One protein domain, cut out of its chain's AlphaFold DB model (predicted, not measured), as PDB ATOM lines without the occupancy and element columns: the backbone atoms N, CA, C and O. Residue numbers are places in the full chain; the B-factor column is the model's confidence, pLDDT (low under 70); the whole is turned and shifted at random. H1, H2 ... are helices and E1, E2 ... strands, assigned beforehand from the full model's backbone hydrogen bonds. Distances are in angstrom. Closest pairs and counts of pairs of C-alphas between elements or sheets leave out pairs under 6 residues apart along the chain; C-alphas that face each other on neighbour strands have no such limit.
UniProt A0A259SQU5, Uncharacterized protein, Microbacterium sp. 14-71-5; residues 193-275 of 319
ATOM      1  N   LEU A 193     224.895 153.349 237.706       94.38
ATOM      2  CA  LEU A 193     223.487 153.712 237.810       94.38
ATOM      3  C   LEU A 193     223.113 154.623 236.655       94.38
ATOM      4  O   LEU A 193     223.693 155.695 236.506       94.38
ATOM      5  N   VAL A 194     222.136 154.198 235.864       95.19
ATOM      6  CA  VAL A 194     221.711 154.886 234.651       95.19
ATOM      7  C   VAL A 194     220.217 155.159 234.711       95.19
ATOM      8  O   VAL A 194     219.425 154.316 235.129       95.19
ATOM      9  N   ARG A 195     219.810 156.337 234.250       96.25
ATOM     10  CA  ARG A 195     218.418 156.656 233.945       96.25
ATOM     11  C   ARG A 195     218.288 156.976 232.466       96.25
ATOM     12  O   ARG A 195     218.780 158.010 232.014       96.25
ATOM     13  N   TYR A 196     217.575 156.116 231.746       95.56
ATOM     14  CA  TYR A 196     217.254 156.340 230.342       95.56
ATOM     15  C   TYR A 196     216.279 157.506 230.179       95.56
ATOM     16  O   TYR A 196     215.315 157.625 230.942       95.56
ATOM     17  N   VAL A 197     216.468 158.327 229.141       94.06
ATOM     18  CA  VAL A 197     215.571 159.462 228.848       94.06
ATOM     19  C   VAL A 197     214.122 159.018 228.601       94.06
ATOM     20  O   VAL A 197     213.176 159.766 228.843       94.06
ATOM     21  N   THR A 198     213.935 157.780 228.142       95.12
ATOM     22  CA  THR A 198     212.636 157.198 227.781       95.12
ATOM     23  C   THR A 198     211.889 156.569 228.947       95.12
ATOM     24  O   THR A 198     210.688 156.352 228.837       95.12
ATOM     25  N   SER A 199     212.579 156.265 230.048       91.50
ATOM     26  CA  SER A 199     212.052 155.418 231.124       91.50
ATOM     27  C   SER A 199     211.914 156.173 232.446       91.50
ATOM     28  O   SER A 199     212.006 155.579 233.509       91.50
ATOM     29  N   TYR A 200     211.687 157.488 232.407       90.19
ATOM     30  CA  TYR A 200     211.435 158.273 233.618       90.19
ATOM     31  C   TYR A 200     210.175 157.763 234.355       90.19
ATOM     32  O   TYR A 200     209.127 157.638 233.714       90.19
ATOM     33  N   PRO A 201     210.225 157.532 235.684       94.00
ATOM     34  CA  PRO A 201     211.276 157.922 236.637       94.00
ATOM     35  C   PRO A 201     212.302 156.825 236.989       94.00
ATOM     36  O   PRO A 201     213.073 157.012 237.931       94.00
ATOM     37  N   ASP A 202     212.313 155.704 236.276       96.12
ATOM     38  CA  ASP A 202     213.036 154.487 236.649       96.12
ATOM     39  C   ASP A 202     214.567 154.660 236.590       96.12
ATOM     40  O   ASP A 202     215.111 155.237 235.647       96.12
ATOM     41  N   ILE A 203     215.271 154.130 237.596       95.56
ATOM     42  CA  ILE A 203     216.741 154.080 237.663       95.56
ATOM     43  C   ILE A 203     217.165 152.622 237.522       95.56
ATOM     44  O   ILE A 203     216.563 151.742 238.131       95.56
ATOM     45  N   PHE A 204     218.218 152.370 236.754       95.12
ATOM     46  CA  PHE A 204     218.730 151.035 236.474       95.12
ATOM     47  C   PHE A 204     220.159 150.903 236.996       95.12
ATOM     48  O   PHE A 204     220.981 151.784 236.767       95.12
ATOM     49  N   ALA A 205     220.471 149.798 237.666       93.69
ATOM     50  CA  ALA A 205     221.843 149.385 237.932       93.69
ATOM     51  C   ALA A 205     222.320 148.494 236.782       93.69
ATOM     52  O   ALA A 205     221.765 147.419 236.568       93.69
ATOM     53  N   VAL A 206     223.325 148.942 236.032       92.25
ATOM     54  CA  VAL A 206     223.843 148.260 234.839       92.25
ATOM     55  C   VAL A 206     225.239 147.725 235.125       92.25
ATOM     56  O   VAL A 206     226.146 148.490 235.450       92.25
ATOM     57  N   VAL A 207     225.433 146.413 234.995       87.62
ATOM     58  CA  VAL A 207     226.748 145.777 235.164       87.62
ATOM     59  C   VAL A 207     227.422 145.638 233.793       87.62
ATOM     60  O   VAL A 207     226.806 145.081 232.882       87.62
ATOM     61  N   PRO A 208     228.679 146.084 233.603       83.19
ATOM     62  CA  PRO A 208     229.394 145.896 232.341       83.19
ATOM     63  C   PRO A 208     229.446 144.420 231.917       83.19
ATOM     64  O   PRO A 208     229.924 143.568 232.663       83.19
ATOM     65  N   GLY A 209     228.951 144.113 230.715       79.38
ATOM     66  CA  GLY A 209     228.865 142.739 230.200       79.38
ATOM     67  C   GLY A 209     227.785 141.865 230.857       79.38
ATOM     68  O   GLY A 209     227.677 140.690 230.510       79.38
ATOM     69  N   GLY A 210     226.999 142.424 231.780       80.00
ATOM     70  CA  GLY A 210     225.878 141.776 232.453       80.00
ATOM     71  C   GLY A 210     224.520 142.348 232.038       80.00
ATOM     72  O   GLY A 210     224.393 143.029 231.019       80.00
ATOM     73  N   GLY A 211     223.497 142.035 232.835       87.50
ATOM     74  CA  GLY A 211     222.163 142.623 232.710       87.50
ATOM     75  C   GLY A 211     222.047 143.983 233.402       87.50
ATOM     76  O   GLY A 211     222.989 144.477 234.033       87.50
ATOM     77  N   ALA A 212     220.861 144.569 233.293       92.56
ATOM     78  CA  ALA A 212     220.437 145.691 234.112       92.56
ATOM     79  C   ALA A 212     219.379 145.235 235.121       92.56
ATOM     80  O   ALA A 212     218.710 144.227 234.913       92.56
ATOM     81  N   HIS A 213     219.229 145.996 236.200       92.31
ATOM     82  CA  HIS A 213     218.173 145.814 237.195       92.31
ATOM     83  C   HIS A 213     217.523 147.152 237.485       92.31
ATOM     84  O   HIS A 213     218.212 148.112 237.845       92.31
ATOM     85  N   ARG A 214     216.208 147.227 237.336       94.69
ATOM     86  CA  ARG A 214     215.434 148.412 237.660       94.69
ATOM     87  C   ARG A 214     215.266 148.508 239.169       94.69
ATOM     88  O   ARG A 214     214.641 147.664 239.804       94.69
ATOM     89  N   LEU A 215     215.763 149.597 239.734       93.12
ATOM     90  CA  LEU A 215     215.674 149.863 241.158       93.12
ATOM     91  C   LEU A 215     214.284 150.350 241.534       93.12
ATOM     92  O   LEU A 215     213.794 151.365 241.032       93.12
ATOM     93  N   SER A 216     213.687 149.682 242.513       92.88
ATOM     94  CA  SER A 216     212.628 150.288 243.301       92.88
ATOM     95  C   SER A 216     213.179 151.448 244.131       92.88
ATOM     96  O   SER A 216     214.364 151.520 244.474       92.88
ATOM     97  N   TYR A 217     212.287 152.352 244.536       92.19
ATOM     98  CA  TYR A 217     212.650 153.443 245.438       92.19
ATOM     99  C   TYR A 217     213.264 152.935 246.753       92.19
ATOM    100  O   TYR A 217     214.205 153.535 247.260       92.19
ATOM    101  N   ALA A 218     212.755 151.825 247.303       91.25
ATOM    102  CA  ALA A 218     213.254 151.252 248.551       91.25
ATOM    103  C   ALA A 218     214.672 150.681 248.405       91.25
ATOM    104  O   ALA A 218     215.492 150.877 249.299       91.25
ATOM    105  N   GLU A 219     214.981 150.033 247.277       90.81
ATOM    106  CA  GLU A 219     216.339 149.559 246.983       90.81
ATOM    107  C   GLU A 219     217.295 150.744 246.859       90.81
ATOM    108  O   GLU A 219     218.265 150.827 247.611       90.81
ATOM    109  N   TRP A 220     216.964 151.725 246.014       91.62
ATOM    110  CA  TRP A 220     217.785 152.926 245.835       91.62
ATOM    111  C   TRP A 220     217.993 153.700 247.151       91.62
ATOM    112  O   TRP A 220     219.101 154.158 247.440       91.62
ATOM    113  N   ALA A 221     216.961 153.780 247.998       91.94
ATOM    114  CA  ALA A 221     217.039 154.379 249.329       91.94
ATOM    115  C   ALA A 221     217.920 153.575 250.294       91.94
ATOM    116  O   ALA A 221     218.718 154.163 251.023       91.94
ATOM    117  N   SER A 222     217.817 152.242 250.296       86.62
ATOM    118  CA  SER A 222     218.664 151.385 251.140       86.62
ATOM    119  C   SER A 222     220.143 151.465 250.758       86.62
ATOM    120  O   SER A 222     221.012 151.203 251.585       86.62
ATOM    121  N   TRP A 223     220.431 151.899 249.528       86.88
ATOM    122  CA  TRP A 223     221.783 152.176 249.049       86.88
ATOM    123  C   TRP A 223     222.267 153.593 249.385       86.88
ATOM    124  O   TRP A 223     223.394 153.949 249.048       86.88
ATOM    125  N   GLY A 224     221.444 154.412 250.046       90.38
ATOM    126  CA  GLY A 224     221.792 155.778 250.431       90.38
ATOM    127  C   GLY A 224     221.633 156.807 249.312       90.38
ATOM    128  O   GLY A 224     222.310 157.831 249.343       90.38
ATOM    129  N   PHE A 225     220.753 156.553 248.337       92.94
ATOM    130  CA  PHE A 225     220.507 157.434 247.187       92.94
ATOM    131  C   PHE A 225     221.777 157.796 246.398       92.94
ATOM    132  O   PHE A 225     222.055 158.981 246.180       92.94
ATOM    133  N   PRO A 226     222.568 156.801 245.957       91.62
ATOM    134  CA  PRO A 226     223.715 157.062 245.100       91.62
ATOM    135  C   PRO A 226     223.293 157.846 243.853       91.62
ATOM    136  O   PRO A 226     222.198 157.648 243.312       91.62
ATOM    137  N   ALA A 227     224.170 158.741 243.401       94.38
ATOM    138  CA  ALA A 227     223.966 159.480 242.163       94.38
ATOM    139  C   ALA A 227     223.916 158.522 240.962       94.38
ATOM    140  O   ALA A 227     224.536 157.459 240.970       94.38
ATOM    141  N   PHE A 228     223.188 158.927 239.927       94.19
ATOM    142  CA  PHE A 228     223.065 158.195 238.673       94.19
ATOM    143  C   PHE A 228     223.382 159.109 237.493       94.19
ATOM    144  O   PHE A 228     223.237 160.333 237.565       94.19
ATOM    145  N   GLU A 229     223.771 158.496 236.388       93.94
ATOM    146  CA  GLU A 229     223.957 159.153 235.106       93.94
ATOM    147  C   GLU A 229     222.622 159.180 234.362       93.94
ATOM    148  O   GLU A 229     221.947 158.165 234.204       93.94
ATOM    149  N   SER A 230     222.194 160.362 233.923       91.25
ATOM    150  CA  SER A 230     221.027 160.477 233.050       91.25
ATOM    151  C   SER A 230     221.529 160.459 231.616       91.25
ATOM    152  O   SER A 230     222.278 161.359 231.230       91.25
ATOM    153  N   THR A 231     221.110 159.483 230.817       88.50
ATOM    154  CA  THR A 231     221.440 159.511 229.391       88.50
ATOM    155  C   THR A 231     220.651 160.647 228.746       88.50
ATOM    156  O   THR A 231     219.471 160.860 229.042       88.50
ATOM    157  N   GLN A 232     221.315 161.447 227.911       86.56
ATOM    158  CA  GLN A 232     220.652 162.562 227.226       86.56
ATOM    159  C   GLN A 232     219.930 162.103 225.957       86.56
ATOM    160  O   GLN A 232     218.882 162.649 225.621       86.56
ATOM    161  N   ALA A 233     220.488 161.102 225.274       85.25
ATOM    162  CA  ALA A 233     219.993 160.610 223.992       85.25
ATOM    163  C   ALA A 233     219.595 159.128 224.015       85.25
ATOM    164  O   ALA A 233     218.819 158.698 223.167       85.25
ATOM    165  N   GLU A 234     220.099 158.342 224.970       94.12
ATOM    166  CA  GLU A 234     219.880 156.897 224.939       94.12
ATOM    167  C   GLU A 234     218.562 156.466 225.572       94.12
ATOM    168  O   GLU A 234     218.198 156.929 226.661       94.12
ATOM    169  N   GLY A 235     217.897 155.496 224.954       96.25
ATOM    170  CA  GLY A 235     216.707 154.900 225.537       96.25
ATOM    171  C   GLY A 235     216.018 153.885 224.643       96.25
ATOM    172  O   GLY A 235     216.505 153.511 223.576       96.25
ATOM    173  N   TYR A 236     214.860 153.440 225.113       97.31
ATOM    174  CA  TYR A 236     214.037 152.428 224.472       97.31
ATOM    175  C   TYR A 236     212.816 153.081 223.840       97.31
ATOM    176  O   TYR A 236     212.141 153.898 224.465       97.31
ATOM    177  N   TYR A 237     212.517 152.711 222.604       97.31
ATOM    178  CA  TYR A 237     211.459 153.314 221.807       97.31
ATOM    179  C   TYR A 237     210.593 152.233 221.179       97.31
ATOM    180  O   TYR A 237     211.073 151.153 220.840       97.31
ATOM    181  N   ALA A 238     209.317 152.539 221.006       97.19
ATOM    182  CA  ALA A 238     208.381 151.699 220.277       97.19
ATOM    183  C   ALA A 238     207.553 152.573 219.337       97.19
ATOM    184  O   ALA A 238     207.262 153.734 219.643       97.19
ATOM    185  N   LEU A 239     207.193 152.014 218.185       96.44
ATOM    186  CA  LEU A 239     206.336 152.706 217.232       96.44
ATOM    187  C   LEU A 239     204.892 152.655 217.733       96.44
ATOM    188  O   LEU A 239     204.368 151.570 217.989       96.44
ATOM    189  N   THR A 240     204.221 153.807 217.797       96.75
ATOM    190  CA  THR A 240     202.812 153.914 218.235       96.75
ATOM    191  C   THR A 240     201.856 153.041 217.419       96.75
ATOM    192  O   THR A 240     200.794 152.655 217.900       96.75
ATOM    193  N   TRP A 241     202.230 152.733 216.178       95.06
ATOM    194  CA  TRP A 241     201.442 151.985 215.203       95.06
ATOM    195  C   TRP A 241     201.974 150.571 214.913       95.06
ATOM    196  O   TRP A 241     201.329 149.822 214.182       95.06
ATOM    197  N   ALA A 242     203.128 150.200 215.476       93.56
ATOM    198  CA  ALA A 242     203.720 148.861 215.394       93.56
ATOM    199  C   ALA A 242     204.436 148.522 216.719       93.56
ATOM    200  O   ALA A 242     205.663 148.401 216.756       93.56
ATOM    201  N   PRO A 243     203.685 148.385 217.829       87.88
ATOM    202  CA  PRO A 243     204.255 148.308 219.177       87.88
ATOM    203  C   PRO A 243     204.945 146.971 219.485       87.88
ATOM    204  O   PRO A 243     205.530 146.810 220.551       87.88
ATOM    205  N   GLU A 244     204.866 146.005 218.571       92.00
ATOM    206  CA  GLU A 244     205.479 144.677 218.693       92.00
ATOM    207  C   GLU A 244     207.013 144.742 218.699       92.00
ATOM    208  O   GLU A 244     207.673 143.849 219.228       92.00
ATOM    209  N   GLY A 245     207.586 145.797 218.110       94.88
ATOM    210  CA  GLY A 245     209.024 146.015 218.051       94.88
ATOM    211  C   GLY A 245     209.489 147.100 219.017       94.88
ATOM    212  O   GLY A 245     208.955 148.210 219.029       94.88
ATOM    213  N   ILE A 246     210.547 146.794 219.767       97.81
ATOM    214  CA  ILE A 246     211.270 147.757 220.601       97.81
ATOM    215  C   ILE A 246     212.614 148.046 219.937       97.81
ATOM    216  O   ILE A 246     213.316 147.124 219.520       97.81
ATOM    217  N   ALA A 247     212.972 149.322 219.836       97.56
ATOM    218  CA  ALA A 247     214.317 149.755 219.493       97.56
ATOM    219  C   ALA A 247     215.048 150.273 220.724       97.56
ATOM    220  O   ALA A 247     214.444 150.886 221.600       97.56
ATOM    221  N   TYR A 248     216.363 150.096 220.730       97.00
ATOM    222  CA  TYR A 248     217.271 150.865 221.563       97.00
ATOM    223  C   TYR A 248     217.986 151.872 220.667       97.00
ATOM    224  O   TYR A 248     218.536 151.495 219.630       97.00
ATOM    225  N   VAL A 249     217.949 153.141 221.058       96.31
ATOM    226  CA  VAL A 249     218.667 154.236 220.402       96.31
ATOM    227  C   VAL A 249     219.843 154.591 221.302       96.31
ATOM    228  O   VAL A 249     219.631 154.888 222.474       96.31
ATOM    229  N   GLY A 250     221.066 154.499 220.776       93.94
ATOM    230  CA  GLY A 250     222.290 154.895 221.487       93.94
ATOM    231  C   GLY A 250     222.680 156.354 221.221       93.94
ATOM    232  O   GLY A 250     221.970 157.081 220.527       93.94
ATOM    233  N   GLU A 251     223.848 156.784 221.712       90.19
ATOM    234  CA  GLU A 251     224.314 158.180 221.576       90.19
ATOM    235  C   GLU A 251     224.437 158.678 220.126       90.19
ATOM    236  O   GLU A 251     224.308 159.871 219.860       90.19
ATOM    237  N   ASN A 252     224.673 157.777 219.168       91.12
ATOM    238  CA  ASN A 252     224.787 158.119 217.747       91.12
ATOM    239  C   ASN A 252     223.429 158.304 217.043       91.12
ATOM    240  O   ASN A 252     223.409 158.459 215.820       91.12
ATOM    241  N   LEU A 253     222.320 158.254 217.792       89.88
ATOM    242  CA  LEU A 253     220.946 158.367 217.297       89.88
ATOM    243  C   LEU A 253     220.572 157.307 216.250       89.88
ATOM    244  O   LEU A 253     219.667 157.513 215.445       89.88
ATOM    245  N   GLN A 254     221.271 156.169 216.232       91.88
ATOM    246  CA  GLN A 254     220.890 155.037 215.397       91.88
ATOM    247  C   GLN A 254     220.111 154.031 216.237       91.88
ATOM    248  O   GLN A 254     220.660 153.407 217.147       91.88
ATOM    249  N   GLY A 255     218.828 153.869 215.916       94.25
ATOM    250  CA  GLY A 255     218.011 152.805 216.480       94.25
ATOM    251  C   GLY A 255     218.457 151.423 215.996       94.25
ATOM    252  O   GLY A 255     218.701 151.212 214.808       94.25
ATOM    253  N   ARG A 256     218.505 150.452 216.911       95.94
ATOM    254  CA  ARG A 256     218.580 149.020 216.585       95.94
ATOM    255  C   ARG A 256     217.394 148.289 217.189       95.94
ATOM    256  O   ARG A 256     216.992 148.614 218.304       95.94
ATOM    257  N   GLN A 257     216.881 147.272 216.502       97.06
ATOM    258  CA  GLN A 257     215.894 146.381 217.102       97.06
ATOM    259  C   GLN A 257     216.489 145.684 218.332       97.06
ATOM    260  O   GLN A 257     217.641 145.239 218.316       97.06
ATOM    261  N   VAL A 258     215.686 145.593 219.385       97.06
ATOM    262  CA  VAL A 258     215.984 144.857 220.610       97.06
ATOM    263  C   VAL A 258     215.128 143.601 220.603       97.06
ATOM    264  O   VAL A 258     213.908 143.660 220.444       97.06
ATOM    265  N   SER A 259     215.767 142.446 220.750       96.56
ATOM    266  CA  SER A 259     215.056 141.184 220.932       96.56
ATOM    267  C   SER A 259     214.368 141.136 222.298       96.56
ATOM    268  O   SER A 259     214.787 141.797 223.246       96.56
ATOM    269  N   TYR A 260     213.345 140.290 222.445       95.44
ATOM    270  CA  TYR A 260     212.679 140.118 223.740       95.44
ATOM    271  C   TYR A 260     213.666 139.722 224.851       95.44
ATOM    272  O   TYR A 260     213.607 140.277 225.941       95.44
ATOM    273  N   ALA A 261     214.619 138.828 224.563       95.31
ATOM    274  CA  ALA A 261     215.632 138.399 225.528       95.31
ATOM    275  C   ALA A 261     216.567 139.540 225.965       95.31
ATOM    276  O   ALA A 261     216.889 139.639 227.145       95.31
ATOM    277  N   GLU A 262     216.976 140.418 225.044       95.31
ATOM    278  CA  GLU A 262     217.762 141.608 225.393       95.31
ATOM    279  C   GLU A 262     216.947 142.605 226.222       95.31
ATOM    280  O   GLU A 262     217.469 143.172 227.176       95.31
ATOM    281  N   TRP A 263     215.664 142.800 225.901       95.75
ATOM    282  CA  TRP A 263     214.793 143.695 226.666       95.75
ATOM    283  C   TRP A 263     214.526 143.171 228.084       95.75
ATOM    284  O   TRP A 263     214.542 143.945 229.039       95.75
ATOM    285  N   VAL A 264     214.363 141.851 228.235       94.94
ATOM    286  CA  VAL A 264     214.299 141.175 229.542       94.94
ATOM    287  C   VAL A 264     215.612 141.354 230.304       94.94
ATOM    288  O   VAL A 264     215.588 141.670 231.487       94.94
ATOM    289  N   ALA A 265     216.761 141.187 229.642       92.06
ATOM    290  CA  ALA A 265     218.073 141.371 230.265       92.06
ATOM    291  C   ALA A 265     218.345 142.827 230.685       92.06
ATOM    292  O   ALA A 265     219.160 143.058 231.575       92.06
ATOM    293  N   ALA A 266     217.665 143.795 230.068       94.44
ATOM    294  CA  ALA A 266     217.674 145.199 230.471       94.44
ATOM    295  C   ALA A 266     216.674 145.524 231.604       94.44
ATOM    296  O   ALA A 266     216.569 146.681 232.003       94.44
ATOM    297  N   ASP A 267     215.945 144.520 232.096       95.50
ATOM    298  CA  ASP A 267     214.869 144.618 233.085       95.50
ATOM    299  C   ASP A 267     213.702 145.524 232.663       95.50
ATOM    300  O   ASP A 267     213.227 146.395 233.393       95.50
ATOM    301  N   TYR A 268     213.225 145.295 231.437       96.62
ATOM    302  CA  TYR A 268     211.994 145.876 230.893       96.62
ATOM    303  C   TYR A 268     211.893 147.409 230.993       96.62
ATOM    304  O   TYR A 268     210.869 147.933 231.452       96.62
ATOM    305  N   PRO A 269     212.904 148.167 230.534       96.69
ATOM    306  CA  PRO A 269     212.815 149.616 230.490       96.69
ATOM    307  C   PRO A 269     211.599 150.023 229.662       96.69
ATOM    308  O   PRO A 269     211.396 149.524 228.549       96.69
ATOM    309  N   ALA A 270     210.773 150.908 230.224       96.00
ATOM    310  CA  ALA A 270     209.554 151.363 229.572       96.00
ATOM    311  C   ALA A 270     209.918 152.098 228.272       96.00
ATOM    312  O   ALA A 270     210.636 153.107 228.339       96.00
ATOM    313  N   PRO A 271     209.464 151.615 227.098       96.94
ATOM    314  CA  PRO A 271     209.772 152.276 225.848       96.94
ATOM    315  C   PRO A 271     208.912 153.530 225.675       96.94
ATOM    316  O   PRO A 271     207.705 153.525 225.933       96.94
ATOM    317  N   ARG A 272     209.517 154.601 225.164       96.12
ATOM    318  CA  ARG A 272     208.787 155.791 224.730       96.12
ATOM    319  C   ARG A 272     208.085 155.498 223.409       96.12
ATOM    320  O   ARG A 272     208.716 155.109 222.429       96.12
ATOM    321  N   GLN A 273     206.779 155.729 223.380       96.31
ATOM    322  CA  GLN A 273     205.976 155.593 222.169       96.31
ATOM    323  C   GLN A 273     206.196 156.803 221.255       96.31
ATOM    324  O   GLN A 273     206.030 157.946 221.690       96.31
ATOM    325  N   VAL A 274     206.582 156.556 220.006       95.62
ATOM    326  CA  VAL A 274     206.877 157.585 218.998       95.62
ATOM    327  C   VAL A 274     206.304 157.197 217.629       95.62
ATOM    328  O   VAL A 274     206.154 156.009 217.350       95.62
ATOM    329  N   PRO A 275     205.963 158.162 216.758       95.19
ATOM    330  CA  PRO A 275     205.522 157.855 215.396       95.19
ATOM    331  C   PRO A 275     206.675 157.382 214.498       95.19
ATOM    332  O   PRO A 275     206.454 156.593 213.583       95.19
TER     333      PRO A 275
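AT A GLANCE: This is residues 193 to 275 of the 319 residues of an uncharacterized protein of Microbacterium sp. 14-71-5 (UniProt A0A259SQU5). Two small sheets stand one after the other along an elongated model, each a meander of three strands followed by a short helix: E1, E2 and E3 with H1 at one end of the length, then E4, E5 and E6 with H2, which grazes both sheets. E7 adds a fourth strand beside E4, and a long link from H1 runs back past E1 to the second sheet. The printed part has 83 residues with seven named strands and two named helices, in the order E1 E2 E3 H1 E4 E5 E6 H2 E7. The first sheet, E1 E2 E3, is antiparallel; the second, E6 E5 E4 E7, is mixed, and the class is mixed, helices and strands. The whole is compact, with a radius of gyration of the C-alphas of 12.9 A, and spans 40 by 24 by 21 A.

HOW THE PARTS SIT: Start at E1, residues 193 to 195, which forms a hairpin with E2, residues 203 to 206; look for N 194 and O 204, 2.8 A apart. E2 forms a hairpin with E3, residues 212 to 215, where N 205 and O 213 are 2.8 A apart. H1, residues 217 to 222, only grazes this sheet. Residues 229 to 230 pair parallel with residues 194 to 195 of E1. Next, E4, residues 235 to 239, and E5, residues 242 to 249, form a hairpin with N 237 and O 247 at 2.8 A. E5 bends by 73 degrees at residue 245 and forms a hairpin with E6, residues 255 to 258, where N 256 and O 248 are 2.9 A apart. H2, residues 260 to 265, only grazes both sheets; its closest C-alpha to E3 is that of Ala 265, 6.2 A from that of Ala 212. E7, residues 272 to 274, is parallel to E4, with N 272 and O 236 at 2.8 A. E6, H2 and E7 make a split strand-helix-strand unit, two strands of one sheet that are not neighbours with a helix between them along the chain; E5 and E4 lie between the two strands in the sheet, and the crossover is right-handed. In H1 and H2 every O i to N i+4 pair is within hydrogen-bond range.

IN THESE COORDINATES: Find C-alpha 193 at (223.487, 153.712, 237.810), where E1 begins. H1 starts at C-alpha 217, (212.650, 153.443, 245.438), and runs 8.5 A. E4 is 13.5 A long and E5 16.7 A. E7 ends at C-alpha 274, (206.877, 157.585, 218.998).

THE WHOLE: The two C-alphas farthest apart are those of Gly 224 and Trp 241, 40.9 A. The printed part has no cut. The link from H1 to E4, residues 223 to 234, is long. The mean pLDDT of the printed part is 93.2, and no printed residue is under 70.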